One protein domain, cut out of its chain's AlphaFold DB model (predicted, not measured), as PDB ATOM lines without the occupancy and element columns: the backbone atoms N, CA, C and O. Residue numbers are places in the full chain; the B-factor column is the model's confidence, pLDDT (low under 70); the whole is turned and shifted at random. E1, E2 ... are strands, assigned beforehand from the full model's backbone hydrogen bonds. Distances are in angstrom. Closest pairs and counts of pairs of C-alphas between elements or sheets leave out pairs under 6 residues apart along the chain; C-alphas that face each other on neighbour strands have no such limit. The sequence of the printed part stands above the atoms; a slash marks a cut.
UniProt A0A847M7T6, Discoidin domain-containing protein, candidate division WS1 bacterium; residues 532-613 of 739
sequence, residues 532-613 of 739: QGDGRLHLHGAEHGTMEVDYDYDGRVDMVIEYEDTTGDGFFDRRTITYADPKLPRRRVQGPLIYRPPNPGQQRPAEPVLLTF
ATOM      1  N   GLN A 532      99.474 110.751 -27.833       86.06
ATOM      2  CA  GLN A 532      98.171 110.829 -27.148       86.06
ATOM      3  C   GLN A 532      98.223 110.446 -25.654       86.06
ATOM      4  O   GLN A 532      97.377 110.886 -24.878       86.06
ATOM      5  N   GLY A 533      99.200 109.628 -25.243       85.56
ATOM      6  CA  GLY A 533      99.316 109.081 -23.891       85.56
ATOM      7  C   GLY A 533      99.646 110.107 -22.813       85.56
ATOM      8  O   GLY A 533      99.237 109.949 -21.666       85.56
ATOM      9  N   ASP A 534     100.415 111.143 -23.130       91.12
ATOM     10  CA  ASP A 534     100.630 112.338 -22.285       91.12
ATOM     11  C   ASP A 534     100.043 113.599 -22.912       91.12
ATOM     12  O   ASP A 534      99.993 114.626 -22.247       91.12
ATOM     13  N   GLY A 535      99.574 113.527 -24.155       92.00
ATOM     14  CA  GLY A 535      99.000 114.660 -24.859       92.00
ATOM     15  C   GLY A 535     100.034 115.714 -25.245       92.00
ATOM     16  O   GLY A 535      99.676 116.887 -25.290       92.00
ATOM     17  N   ARG A 536     101.290 115.320 -25.499       95.12
ATOM     18  CA  ARG A 536     102.402 116.229 -25.818       95.12
ATOM     19  C   ARG A 536     102.953 116.006 -27.225       95.12
ATOM     20  O   ARG A 536     102.853 114.913 -27.786       95.12
ATOM     21  N   LEU A 537     103.545 117.060 -27.789       96.94
ATOM     22  CA  LEU A 537     104.386 116.982 -28.983       96.94
ATOM     23  C   LEU A 537     105.828 116.656 -28.587       96.94
ATOM     24  O   LEU A 537     106.429 117.370 -27.783       96.94
ATOM     25  N   HIS A 538     106.378 115.597 -29.169       97.69
ATOM     26  CA  HIS A 538     107.726 115.101 -28.912       97.69
ATOM     27  C   HIS A 538     108.622 115.257 -30.136       97.69
ATOM     28  O   HIS A 538     108.141 115.159 -31.265       97.69
ATOM     29  N   LEU A 539     109.915 115.464 -29.903       98.50
ATOM     30  CA  LEU A 539     110.947 115.475 -30.931       98.50
ATOM     31  C   LEU A 539     111.138 114.053 -31.473       98.50
ATOM     32  O   LEU A 539     111.571 113.154 -30.754       98.50
ATOM     33  N   HIS A 540     110.816 113.850 -32.748       97.69
ATOM     34  CA  HIS A 540     111.165 112.624 -33.460       97.69
ATOM     35  C   HIS A 540     112.692 112.466 -33.473       97.69
ATOM     36  O   HIS A 540     113.396 113.466 -33.560       97.69
ATOM     37  N   GLY A 541     113.201 111.239 -33.364       97.31
ATOM     38  CA  GLY A 541     114.642 110.956 -33.280       97.31
ATOM     39  C   GLY A 541     115.246 111.116 -31.879       97.31
ATOM     40  O   GLY A 541     116.363 110.668 -31.640       97.31
ATOM     41  N   ALA A 542     114.521 111.698 -30.918       98.31
ATOM     42  CA  ALA A 542     115.043 111.851 -29.565       98.31
ATOM     43  C   ALA A 542     115.196 110.502 -28.847       98.31
ATOM     44  O   ALA A 542     114.239 109.735 -28.730       98.31
ATOM     45  N   GLU A 543     116.372 110.228 -28.273       98.00
ATOM     46  CA  GLU A 543     116.599 108.984 -27.522       98.00
ATOM     47  C   GLU A 543     116.235 109.124 -26.042       98.00
ATOM     48  O   GLU A 543     115.880 108.144 -25.378       98.00
ATOM     49  N   HIS A 544     116.312 110.347 -25.504       98.25
ATOM     50  CA  HIS A 544     115.887 110.640 -24.137       98.25
ATOM     51  C   HIS A 544     115.164 111.970 -24.016       98.25
ATOM     52  O   HIS A 544     115.560 112.964 -24.625       98.25
ATOM     53  N   GLY A 545     114.215 112.007 -23.085       98.38
ATOM     54  CA  GLY A 545     113.633 113.246 -22.596       98.38
ATOM     55  C   GLY A 545     113.515 113.286 -21.077       98.38
ATOM     56  O   GLY A 545     113.499 112.248 -20.415       98.38
ATOM     57  N   THR A 546     113.428 114.487 -20.515       98.62
ATOM     58  CA  THR A 546     113.209 114.712 -19.080       98.62
ATOM     59  C   THR A 546     112.307 115.923 -18.874       98.62
ATOM     60  O   THR A 546     112.519 116.960 -19.498       98.62
ATOM     61  N   MET A 547     111.362 115.810 -17.945       98.31
ATOM     62  CA  MET A 547     110.616 116.932 -17.378       98.31
ATOM     63  C   MET A 547     110.726 116.876 -15.853       98.31
ATOM     64  O   MET A 547     110.317 115.891 -15.233       98.31
ATOM     65  N   GLU A 548     111.311 117.917 -15.266       98.12
ATOM     66  CA  GLU A 548     111.411 118.115 -13.816       98.12
ATOM     67  C   GLU A 548     110.285 119.060 -13.390       98.12
ATOM     68  O   GLU A 548     110.251 120.202 -13.830       98.12
ATOM     69  N   VAL A 549     109.350 118.578 -12.576       97.31
ATOM     70  CA  VAL A 549     108.174 119.324 -12.101       97.31
ATOM     71  C   VAL A 549     108.494 119.935 -10.744       97.31
ATOM     72  O   VAL A 549     108.865 119.207  -9.829       97.31
ATOM     73  N   ASP A 550     108.318 121.243 -10.638       94.31
ATOM     74  CA  ASP A 550     108.286 122.057  -9.418       94.31
ATOM     75  C   ASP A 550     107.048 122.956  -9.545       94.31
ATOM     76  O   ASP A 550     107.094 124.049 -10.122       94.31
ATOM     77  N   TYR A 551     105.886 122.427  -9.158       91.75
ATOM     78  CA  TYR A 551     104.619 123.095  -9.468       91.75
ATOM     79  C   TYR A 551     104.335 124.268  -8.521       91.75
ATOM     80  O   TYR A 551     103.534 125.138  -8.875       91.75
ATOM     81  N   ASP A 552     104.947 124.296  -7.335       89.50
ATOM     82  CA  ASP A 552     104.736 125.334  -6.322       89.50
ATOM     83  C   ASP A 552     105.882 126.355  -6.216       89.50
ATOM     84  O   ASP A 552     105.764 127.346  -5.478       89.50
ATOM     85  N   TYR A 553     106.916 126.191  -7.046       87.56
ATOM     86  CA  TYR A 553     108.086 127.056  -7.158       87.56
ATOM     87  C   TYR A 553     108.883 127.163  -5.853       87.56
ATOM     88  O   TYR A 553     109.474 128.212  -5.567       87.56
ATOM     89  N   ASP A 554     108.918 126.100  -5.047       88.44
ATOM     90  CA  ASP A 554     109.753 126.035  -3.844       88.44
ATOM     91  C   ASP A 554     111.233 125.709  -4.155       88.44
ATOM     92  O   ASP A 554     112.094 125.729  -3.261       88.44
ATOM     93  N   GLY A 555     111.548 125.470  -5.434       88.75
ATOM     94  CA  GLY A 555     112.875 125.135  -5.942       88.75
ATOM     95  C   GLY A 555     113.237 123.659  -5.779       88.75
ATOM     96  O   GLY A 555     114.400 123.290  -5.999       88.75
ATOM     97  N   ARG A 556     112.295 122.811  -5.360       92.25
ATOM     98  CA  ARG A 556     112.460 121.364  -5.219       92.25
ATOM     99  C   ARG A 556     111.630 120.651  -6.273       92.25
ATOM    100  O   ARG A 556     110.586 121.095  -6.711       92.25
ATOM    101  N   VAL A 557     112.138 119.500  -6.691       96.19
ATOM    102  CA  VAL A 557     111.463 118.684  -7.696       96.19
ATOM    103  C   VAL A 557     110.414 117.810  -7.013       96.19
ATOM    104  O   VAL A 557     110.774 116.939  -6.218       96.19
ATOM    105  N   ASP A 558     109.149 117.998  -7.376       95.44
ATOM    106  CA  ASP A 558     107.984 117.242  -6.903       95.44
ATOM    107  C   ASP A 558     107.775 115.937  -7.675       95.44
ATOM    108  O   ASP A 558     107.339 114.915  -7.129       95.44
ATOM    109  N   MET A 559     108.078 115.963  -8.972       96.81
ATOM    110  CA  MET A 559     107.902 114.833  -9.875       96.81
ATOM    111  C   MET A 559     108.912 114.901 -11.021       96.81
ATOM    112  O   MET A 559     109.243 115.967 -11.528       96.81
ATOM    113  N   VAL A 560     109.400 113.745 -11.463       98.44
ATOM    114  CA  VAL A 560     110.249 113.623 -12.653       98.44
ATOM    115  C   VAL A 560     109.597 112.665 -13.630       98.44
ATOM    116  O   VAL A 560     109.268 111.531 -13.258       98.44
ATOM    117  N   ILE A 561     109.466 113.097 -14.884       98.25
ATOM    118  CA  ILE A 561     109.090 112.240 -16.007       98.25
ATOM    119  C   ILE A 561     110.303 112.077 -16.923       98.25
ATOM    120  O   ILE A 561     110.790 113.045 -17.496       98.25
ATOM    121  N   GLU A 562     110.792 110.846 -17.053       98.38
ATOM    122  CA  GLU A 562     111.868 110.473 -17.978       98.38
ATOM    123  C   GLU A 562     111.283 109.723 -19.174       98.38
ATOM    124  O   GLU A 562     110.568 108.739 -18.980       98.38
ATOM    125  N   TYR A 563     111.633 110.142 -20.384       97.94
ATOM    126  CA  TYR A 563     111.244 109.531 -21.652       97.94
ATOM    127  C   TYR A 563     112.427 108.797 -22.282       97.94
ATOM    128  O   TYR A 563     113.580 109.203 -22.112       97.94
ATOM    129  N   GLU A 564     112.151 107.704 -22.985       96.75
ATOM    130  CA  GLU A 564     113.180 106.884 -23.619       96.75
ATOM    131  C   GLU A 564     112.637 106.189 -24.872       96.75
ATOM    132  O   GLU A 564     111.572 105.559 -24.825       96.75
ATOM    133  N   ASP A 565     113.390 106.282 -25.969       95.88
ATOM    134  CA  ASP A 565     113.234 105.413 -27.136       95.88
ATOM    135  C   ASP A 565     114.145 104.207 -26.917       95.88
ATOM    136  O   ASP A 565     115.372 104.301 -26.864       95.88
ATOM    137  N   THR A 566     113.527 103.057 -26.686       93.50
ATOM    138  CA  THR A 566     114.221 101.824 -26.318       93.50
ATOM    139  C   THR A 566     114.422 100.918 -27.525       93.50
ATOM    140  O   THR A 566     115.155  99.928 -27.441       93.50
ATOM    141  N   THR A 567     113.768 101.257 -28.634       90.75
ATOM    142  CA  THR A 567     113.776 100.533 -29.899       90.75
ATOM    143  C   THR A 567     114.686 101.171 -30.944       90.75
ATOM    144  O   THR A 567     115.145 100.449 -31.831       90.75
ATOM    145  N   GLY A 568     115.007 102.458 -30.803       91.12
ATOM    146  CA  GLY A 568     115.815 103.223 -31.752       91.12
ATOM    147  C   GLY A 568     115.072 103.505 -33.058       91.12
ATOM    148  O   GLY A 568     115.693 103.479 -34.118       91.12
ATOM    149  N   ASP A 569     113.749 103.663 -33.000       90.38
ATOM    150  CA  ASP A 569     112.905 103.964 -34.163       90.38
ATOM    151  C   ASP A 569     112.514 105.446 -34.260       90.38
ATOM    152  O   ASP A 569     111.808 105.828 -35.194       90.38
ATOM    153  N   GLY A 570     113.012 106.274 -33.338       92.88
ATOM    154  CA  GLY A 570     112.780 107.713 -33.288       92.88
ATOM    155  C   GLY A 570     111.542 108.111 -32.487       92.88
ATOM    156  O   GLY A 570     111.234 109.305 -32.426       92.88
ATOM    157  N   PHE A 571     110.838 107.158 -31.867       94.38
ATOM    158  CA  PHE A 571     109.667 107.417 -31.036       94.38
ATOM    159  C   PHE A 571     109.890 106.927 -29.607       94.38
ATOM    160  O   PHE A 571     110.224 105.774 -29.349       94.38
ATOM    161  N   PHE A 572     109.580 107.772 -28.627       94.62
ATOM    162  CA  PHE A 572     109.508 107.328 -27.243       94.62
ATOM    163  C   PHE A 572     108.472 106.214 -27.068       94.62
ATOM    164  O   PHE A 572     107.263 106.396 -27.235       94.62
ATOM    165  N   ASP A 573     108.960 105.053 -26.641       91.44
ATOM    166  CA  ASP A 573     108.140 103.886 -26.333       91.44
ATOM    167  C   ASP A 573     108.036 103.627 -24.826       91.44
ATOM    168  O   ASP A 573     107.350 102.687 -24.406       91.44
ATOM    169  N   ARG A 574     108.703 104.438 -24.001       93.81
ATOM    170  CA  ARG A 574     108.736 104.293 -22.549       93.81
ATOM    171  C   ARG A 574     108.787 105.656 -21.875       93.81
ATOM    172  O   ARG A 574     109.627 106.486 -22.201       93.81
ATOM    173  N   ARG A 575     107.960 105.830 -20.840       95.38
ATOM    174  CA  ARG A 575     108.149 106.894 -19.847       95.38
ATOM    175  C   ARG A 575     108.189 106.345 -18.429       95.38
ATOM    176  O   ARG A 575     107.519 105.365 -18.093       95.38
ATOM    177  N   THR A 576     109.002 106.955 -17.585       97.69
ATOM    178  CA  THR A 576     109.137 106.625 -16.169       97.69
ATOM    179  C   THR A 576     108.755 107.835 -15.339       97.69
ATOM    180  O   THR A 576     109.345 108.892 -15.509       97.69
ATOM    181  N   ILE A 577     107.845 107.644 -14.387       97.88
ATOM    182  CA  ILE A 577     107.382 108.684 -13.470       97.88
ATOM    183  C   ILE A 577     107.923 108.375 -12.073       97.88
ATOM    184  O   ILE A 577     107.773 107.255 -11.566       97.88
ATOM    185  N   THR A 578     108.591 109.354 -11.471       98.25
ATOM    186  CA  THR A 578     109.139 109.291 -10.109       98.25
ATOM    187  C   THR A 578     108.615 110.476  -9.312       98.25
ATOM    188  O   THR A 578     108.560 111.578  -9.843       98.25
ATOM    189  N   TYR A 579     108.246 110.252  -8.053       96.31
ATOM    190  CA  TYR A 579     107.639 111.264  -7.188       96.31
ATOM    191  C   TYR A 579     108.576 111.616  -6.034       96.31
ATOM    192  O   TYR A 579     109.345 110.762  -5.583       96.31
ATOM    193  N   ALA A 580     108.472 112.844  -5.531       94.00
ATOM    194  CA  ALA A 580     109.172 113.278  -4.328       94.00
ATOM    195  C   ALA A 580     108.667 112.562  -3.069       94.00
ATOM    196  O   ALA A 580     109.465 112.261  -2.181       94.00
ATOM    197  N   ASP A 581     107.364 112.247  -2.992       91.50
ATOM    198  CA  ASP A 581     106.820 111.444  -1.894       91.50
ATOM    199  C   ASP A 581     107.367 110.004  -1.981       91.50
ATOM    200  O   ASP A 581     106.979 109.246  -2.878       91.50
ATOM    201  N   PRO A 582     108.217 109.569  -1.027       89.81
ATOM    202  CA  PRO A 582     108.818 108.238  -1.052       89.81
ATOM    203  C   PRO A 582     107.798 107.106  -0.849       89.81
ATOM    204  O   PRO A 582     108.143 105.935  -1.018       89.81
ATOM    205  N   LYS A 583     106.555 107.418  -0.458       89.00
ATOM    206  CA  LYS A 583     105.464 106.440  -0.341       89.00
ATOM    207  C   LYS A 583     104.882 106.058  -1.699       89.00
ATOM    208  O   LYS A 583     104.256 105.000  -1.809       89.00
ATOM    209  N   LEU A 584     105.063 106.893  -2.722       93.25
ATOM    210  CA  LEU A 584     104.562 106.613  -4.056       93.25
ATOM    211  C   LEU A 584     105.559 105.742  -4.832       93.25
ATOM    212  O   LEU A 584     106.750 106.054  -4.903       93.25
ATOM    213  N   PRO A 585     105.109 104.633  -5.443       91.25
ATOM    214  CA  PRO A 585     106.003 103.777  -6.201       91.25
ATOM    215  C   PRO A 585     106.381 104.436  -7.529       91.25
ATOM    216  O   PRO A 585     105.513 104.889  -8.274       91.25
ATOM    217  N   ARG A 586     107.671 104.372  -7.883       94.94
ATOM    218  CA  ARG A 586     108.142 104.665  -9.244       94.94
ATOM    219  C   ARG A 586     107.329 103.859 -10.261       94.94
ATOM    220  O   ARG A 586     107.213 102.635 -10.143       94.94
ATOM    221  N   ARG A 587     106.802 104.537 -11.280       94.50
ATOM    222  CA  ARG A 587     105.950 103.953 -12.323       94.50
ATOM    223  C   ARG A 587     106.676 103.922 -13.659       94.50
ATOM    224  O   ARG A 587     107.376 104.859 -14.021       94.50
ATOM    225  N   ARG A 588     106.509 102.823 -14.395       95.31
ATOM    226  CA  ARG A 588     106.980 102.680 -15.776       95.31
ATOM    227  C   ARG A 588     105.766 102.472 -16.665       95.31
ATOM    228  O   ARG A 588     105.035 101.498 -16.487       95.31
ATOM    229  N   VAL A 589     105.574 103.393 -17.593       92.94
ATOM    230  CA  VAL A 589     104.484 103.399 -18.557       92.94
ATOM    231  C   VAL A 589     105.065 103.055 -19.915       92.94
ATOM    232  O   VAL A 589     106.084 103.605 -20.333       92.94
ATOM    233  N   GLN A 590     104.425 102.105 -20.582       88.88
ATOM    234  CA  GLN A 590     104.804 101.722 -21.925       88.88
ATOM    235  C   GLN A 590     104.056 102.612 -22.926       88.88
ATOM    236  O   GLN A 590     102.836 102.742 -22.855       88.88
ATOM    237  N   GLY A 591     104.801 103.195 -23.854       77.44
ATOM    238  CA  GLY A 591     104.329 103.997 -24.968       77.44
ATOM    239  C   GLY A 591     103.567 103.217 -26.037       77.44
ATOM    240  O   GLY A 591     103.406 101.988 -25.938       77.44
ATOM    241  N   PRO A 592     103.040 103.938 -27.039       71.44
ATOM    242  CA  PRO A 592     102.016 103.443 -27.941       71.44
ATOM    243  C   PRO A 592     102.518 102.277 -28.782       71.44
ATOM    244  O   PRO A 592     103.641 102.274 -29.277       71.44
ATOM    245  N   LEU A 593     101.651 101.288 -29.001       64.75
ATOM    246  CA  LEU A 593     101.951 100.184 -29.918       64.75
ATOM    247  C   LEU A 593     102.008 100.639 -31.380       64.75
ATOM    248  O   LEU A 593     102.576  99.923 -32.193       64.75
ATOM    249  N   ILE A 594     101.425 101.799 -31.705       67.12
ATOM    250  CA  ILE A 594     101.397 102.335 -33.071       67.12
ATOM    251  C   ILE A 594     102.776 102.740 -33.590       67.12
ATOM    252  O   ILE A 594     102.973 102.765 -34.798       67.12
ATOM    253  N   TYR A 595     103.718 102.997 -32.681       67.75
ATOM    254  CA  TYR A 595     105.094 103.341 -33.026       67.75
ATOM    255  C   TYR A 595     106.000 102.109 -33.061       67.75
ATOM    256  O   TYR A 595     107.019 102.125 -33.727       67.75
ATOM    257  N   ARG A 596     105.572 100.978 -32.476       62.22
ATOM    258  CA  ARG A 596     106.345  99.733 -32.531       62.22
ATOM    259  C   ARG A 596     106.172  98.982 -33.855       62.22
ATOM    260  O   ARG A 596     105.069  98.947 -34.409       62.22
ATOM    261  N   PRO A 597     107.194  98.221 -34.290       55.81
ATOM    262  CA  PRO A 597     107.043  97.248 -35.365       55.81
ATOM    263  C   PRO A 597     105.917  96.244 -35.045       55.81
ATOM    264  O   PRO A 597     105.888  95.692 -33.939       55.81
ATOM    265  N   PRO A 598     104.986  95.963 -35.979       57.59
ATOM    266  CA  PRO A 598     103.910  95.009 -35.733       57.59
ATOM    267  C   PRO A 598     104.468  93.593 -35.552       57.59
ATOM    268  O   PRO A 598     105.438  93.200 -36.205       57.59
ATOM    269  N   ASN A 599     103.807  92.782 -34.721       60.34
ATOM    270  CA  ASN A 599     104.101  91.350 -34.677       60.34
ATOM    271  C   ASN A 599     103.825  90.706 -36.053       60.34
ATOM    272  O   ASN A 599     102.892  91.134 -36.744       60.34
ATOM    273  N   PRO A 600     104.556  89.641 -36.442       49.84
ATOM    274  CA  PRO A 600     104.282  88.917 -37.681       49.84
ATOM    275  C   PRO A 600     102.811  88.471 -37.743       49.84
ATOM    276  O   PRO A 600     102.366  87.665 -36.928       49.84
ATOM    277  N   GLY A 601     102.050  89.015 -38.700       56.91
ATOM    278  CA  GLY A 601     100.630  88.701 -38.905       56.91
ATOM    279  C   GLY A 601      99.618  89.715 -38.350       56.91
ATOM    280  O   GLY A 601      98.420  89.500 -38.524       56.91
ATOM    281  N   GLN A 602     100.051  90.817 -37.725       56.09
ATOM    282  CA  GLN A 602      99.166  91.934 -37.360       56.09
ATOM    283  C   GLN A 602      99.158  93.023 -38.442       56.09
ATOM    284  O   GLN A 602     100.188  93.326 -39.043       56.09
ATOM    285  N   GLN A 603      97.984  93.609 -38.699       51.06
ATOM    286  CA  GLN A 603      97.841  94.769 -39.582       51.06
ATOM    287  C   GLN A 603      98.662  95.940 -39.026       51.06
ATOM    288  O   GLN A 603      98.582  96.227 -37.831       51.06
ATOM    289  N   ARG A 604      99.442  96.605 -39.892       54.78
ATOM    290  CA  ARG A 604     100.145  97.840 -39.528       54.78
ATOM    291  C   ARG A 604      99.113  98.883 -39.075       54.78
ATOM    292  O   ARG A 604      98.148  99.106 -39.810       54.78
ATOM    293  N   PRO A 605      99.295  99.508 -37.903       57.09
ATOM    294  CA  PRO A 605      98.615 100.753 -37.570       57.09
ATOM    295  C   PRO A 605      98.874 101.810 -38.655       57.09
ATOM    296  O   PRO A 605      99.846 101.694 -39.402       57.09
ATOM    297  N   ALA A 606      98.012 102.827 -38.753       61.03
ATOM    298  CA  ALA A 606      98.329 104.003 -39.564       61.03
ATOM    299  C   ALA A 606      99.666 104.594 -39.082       61.03
ATOM    300  O   ALA A 606      99.903 104.635 -37.872       61.03
ATOM    301  N   GLU A 607     100.539 104.980 -40.015       64.88
ATOM    302  CA  GLU A 607     101.844 105.546 -39.669       64.88
ATOM    303  C   GLU A 607     101.670 106.815 -38.809       64.88
ATOM    304  O   GLU A 607     100.706 107.560 -39.027       64.88
ATOM    305  N   PRO A 608     102.553 107.055 -37.817       76.25
ATOM    306  CA  PRO A 608     102.603 108.320 -37.092       76.25
ATOM    307  C   PRO A 608     102.576 109.510 -38.050       76.25
ATOM    308  O   PRO A 608     103.340 109.555 -39.013       76.25
ATOM    309  N   VAL A 609     101.736 110.498 -37.749       86.25
ATOM    310  CA  VAL A 609     101.816 111.800 -38.415       86.25
ATOM    311  C   VAL A 609     103.010 112.537 -37.820       86.25
ATOM    312  O   VAL A 609     103.031 112.809 -36.618       86.25
ATOM    313  N   LEU A 610     104.000 112.820 -38.663       93.56
ATOM    314  CA  LEU A 610     105.123 113.682 -38.328       93.56
ATOM    315  C   LEU A 610     104.795 115.106 -38.765       93.56
ATOM    316  O   LEU A 610     104.473 115.315 -39.933       93.56
ATOM    317  N   LEU A 611     104.904 116.045 -37.834       96.62
ATOM    318  CA  LEU A 611     104.733 117.469 -38.073       96.62
ATOM    319  C   LEU A 611     106.089 118.120 -38.334       96.62
ATOM    320  O   LEU A 611     107.089 117.791 -37.685       96.62
ATOM    321  N   THR A 612     106.126 119.072 -39.253       96.62
ATOM    322  CA  THR A 612     107.281 119.948 -39.445       96.62
ATOM    323  C   THR A 612     107.346 120.948 -38.298       96.62
ATOM    324  O   THR A 612     106.331 121.517 -37.897       96.62
ATOM    325  N   PHE A 613     108.549 121.221 -37.786       97.88
ATOM    326  CA  PHE A 613     108.754 122.313 -36.836       97.88
ATOM    327  C   PHE A 613     108.657 123.667 -37.555       97.88
ATOM    328  O   PHE A 613     109.653 124.235 -38.005       97.88
TER     329      PHE A 613
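Overview. This is residues 532 to 613 of the 739 residues of the protein "Discoidin domain-containing protein" of candidate division WS1 bacterium (UniProt A0A847M7T6). With little regular structure, this is one twisted wall of four antiparallel strands, E2 E3 E4 E5, with short E1 apart from it and a long tail, residues 591 to 613, in which 598 to 603 stick out. The 82 printed residues hold no named helix and five strands, E1 to E5 in order, with 26 residues: all strand. It is loose, radius of gyration of the C-alphas 15.3 A, and spans 49 by 32 by 19 A.

Arrangement. Start at E1, residues 536 to 539, which pairs with no named strand. Next come E2, 544 to 549, E3, 559 to 564, E4, 574 to 579, and E5, 587 to 590, a meander, each strand the antiparallel neighbour of the one before. Look for N 547 and O 561 at 2.9 A, N 562 and O 576 at 2.9 A, and N 577 and O 587 at 2.8 A, within hydrogen-bond range.

Along the chain. Find C-alpha 536 at (102.402, 116.229, -25.818), where E1 begins, and C-alpha 590 at (104.804, 101.722, -21.925), where E5 ends. E2 and E3 each measure 16.7 A, E4 16.9 A.

Size, cuts and confidence. The farthest C-alphas, Asp 554 and Gly 601, are 52.0 A apart. The printed part has no cut; residues 593 to 607 have pLDDT under 70.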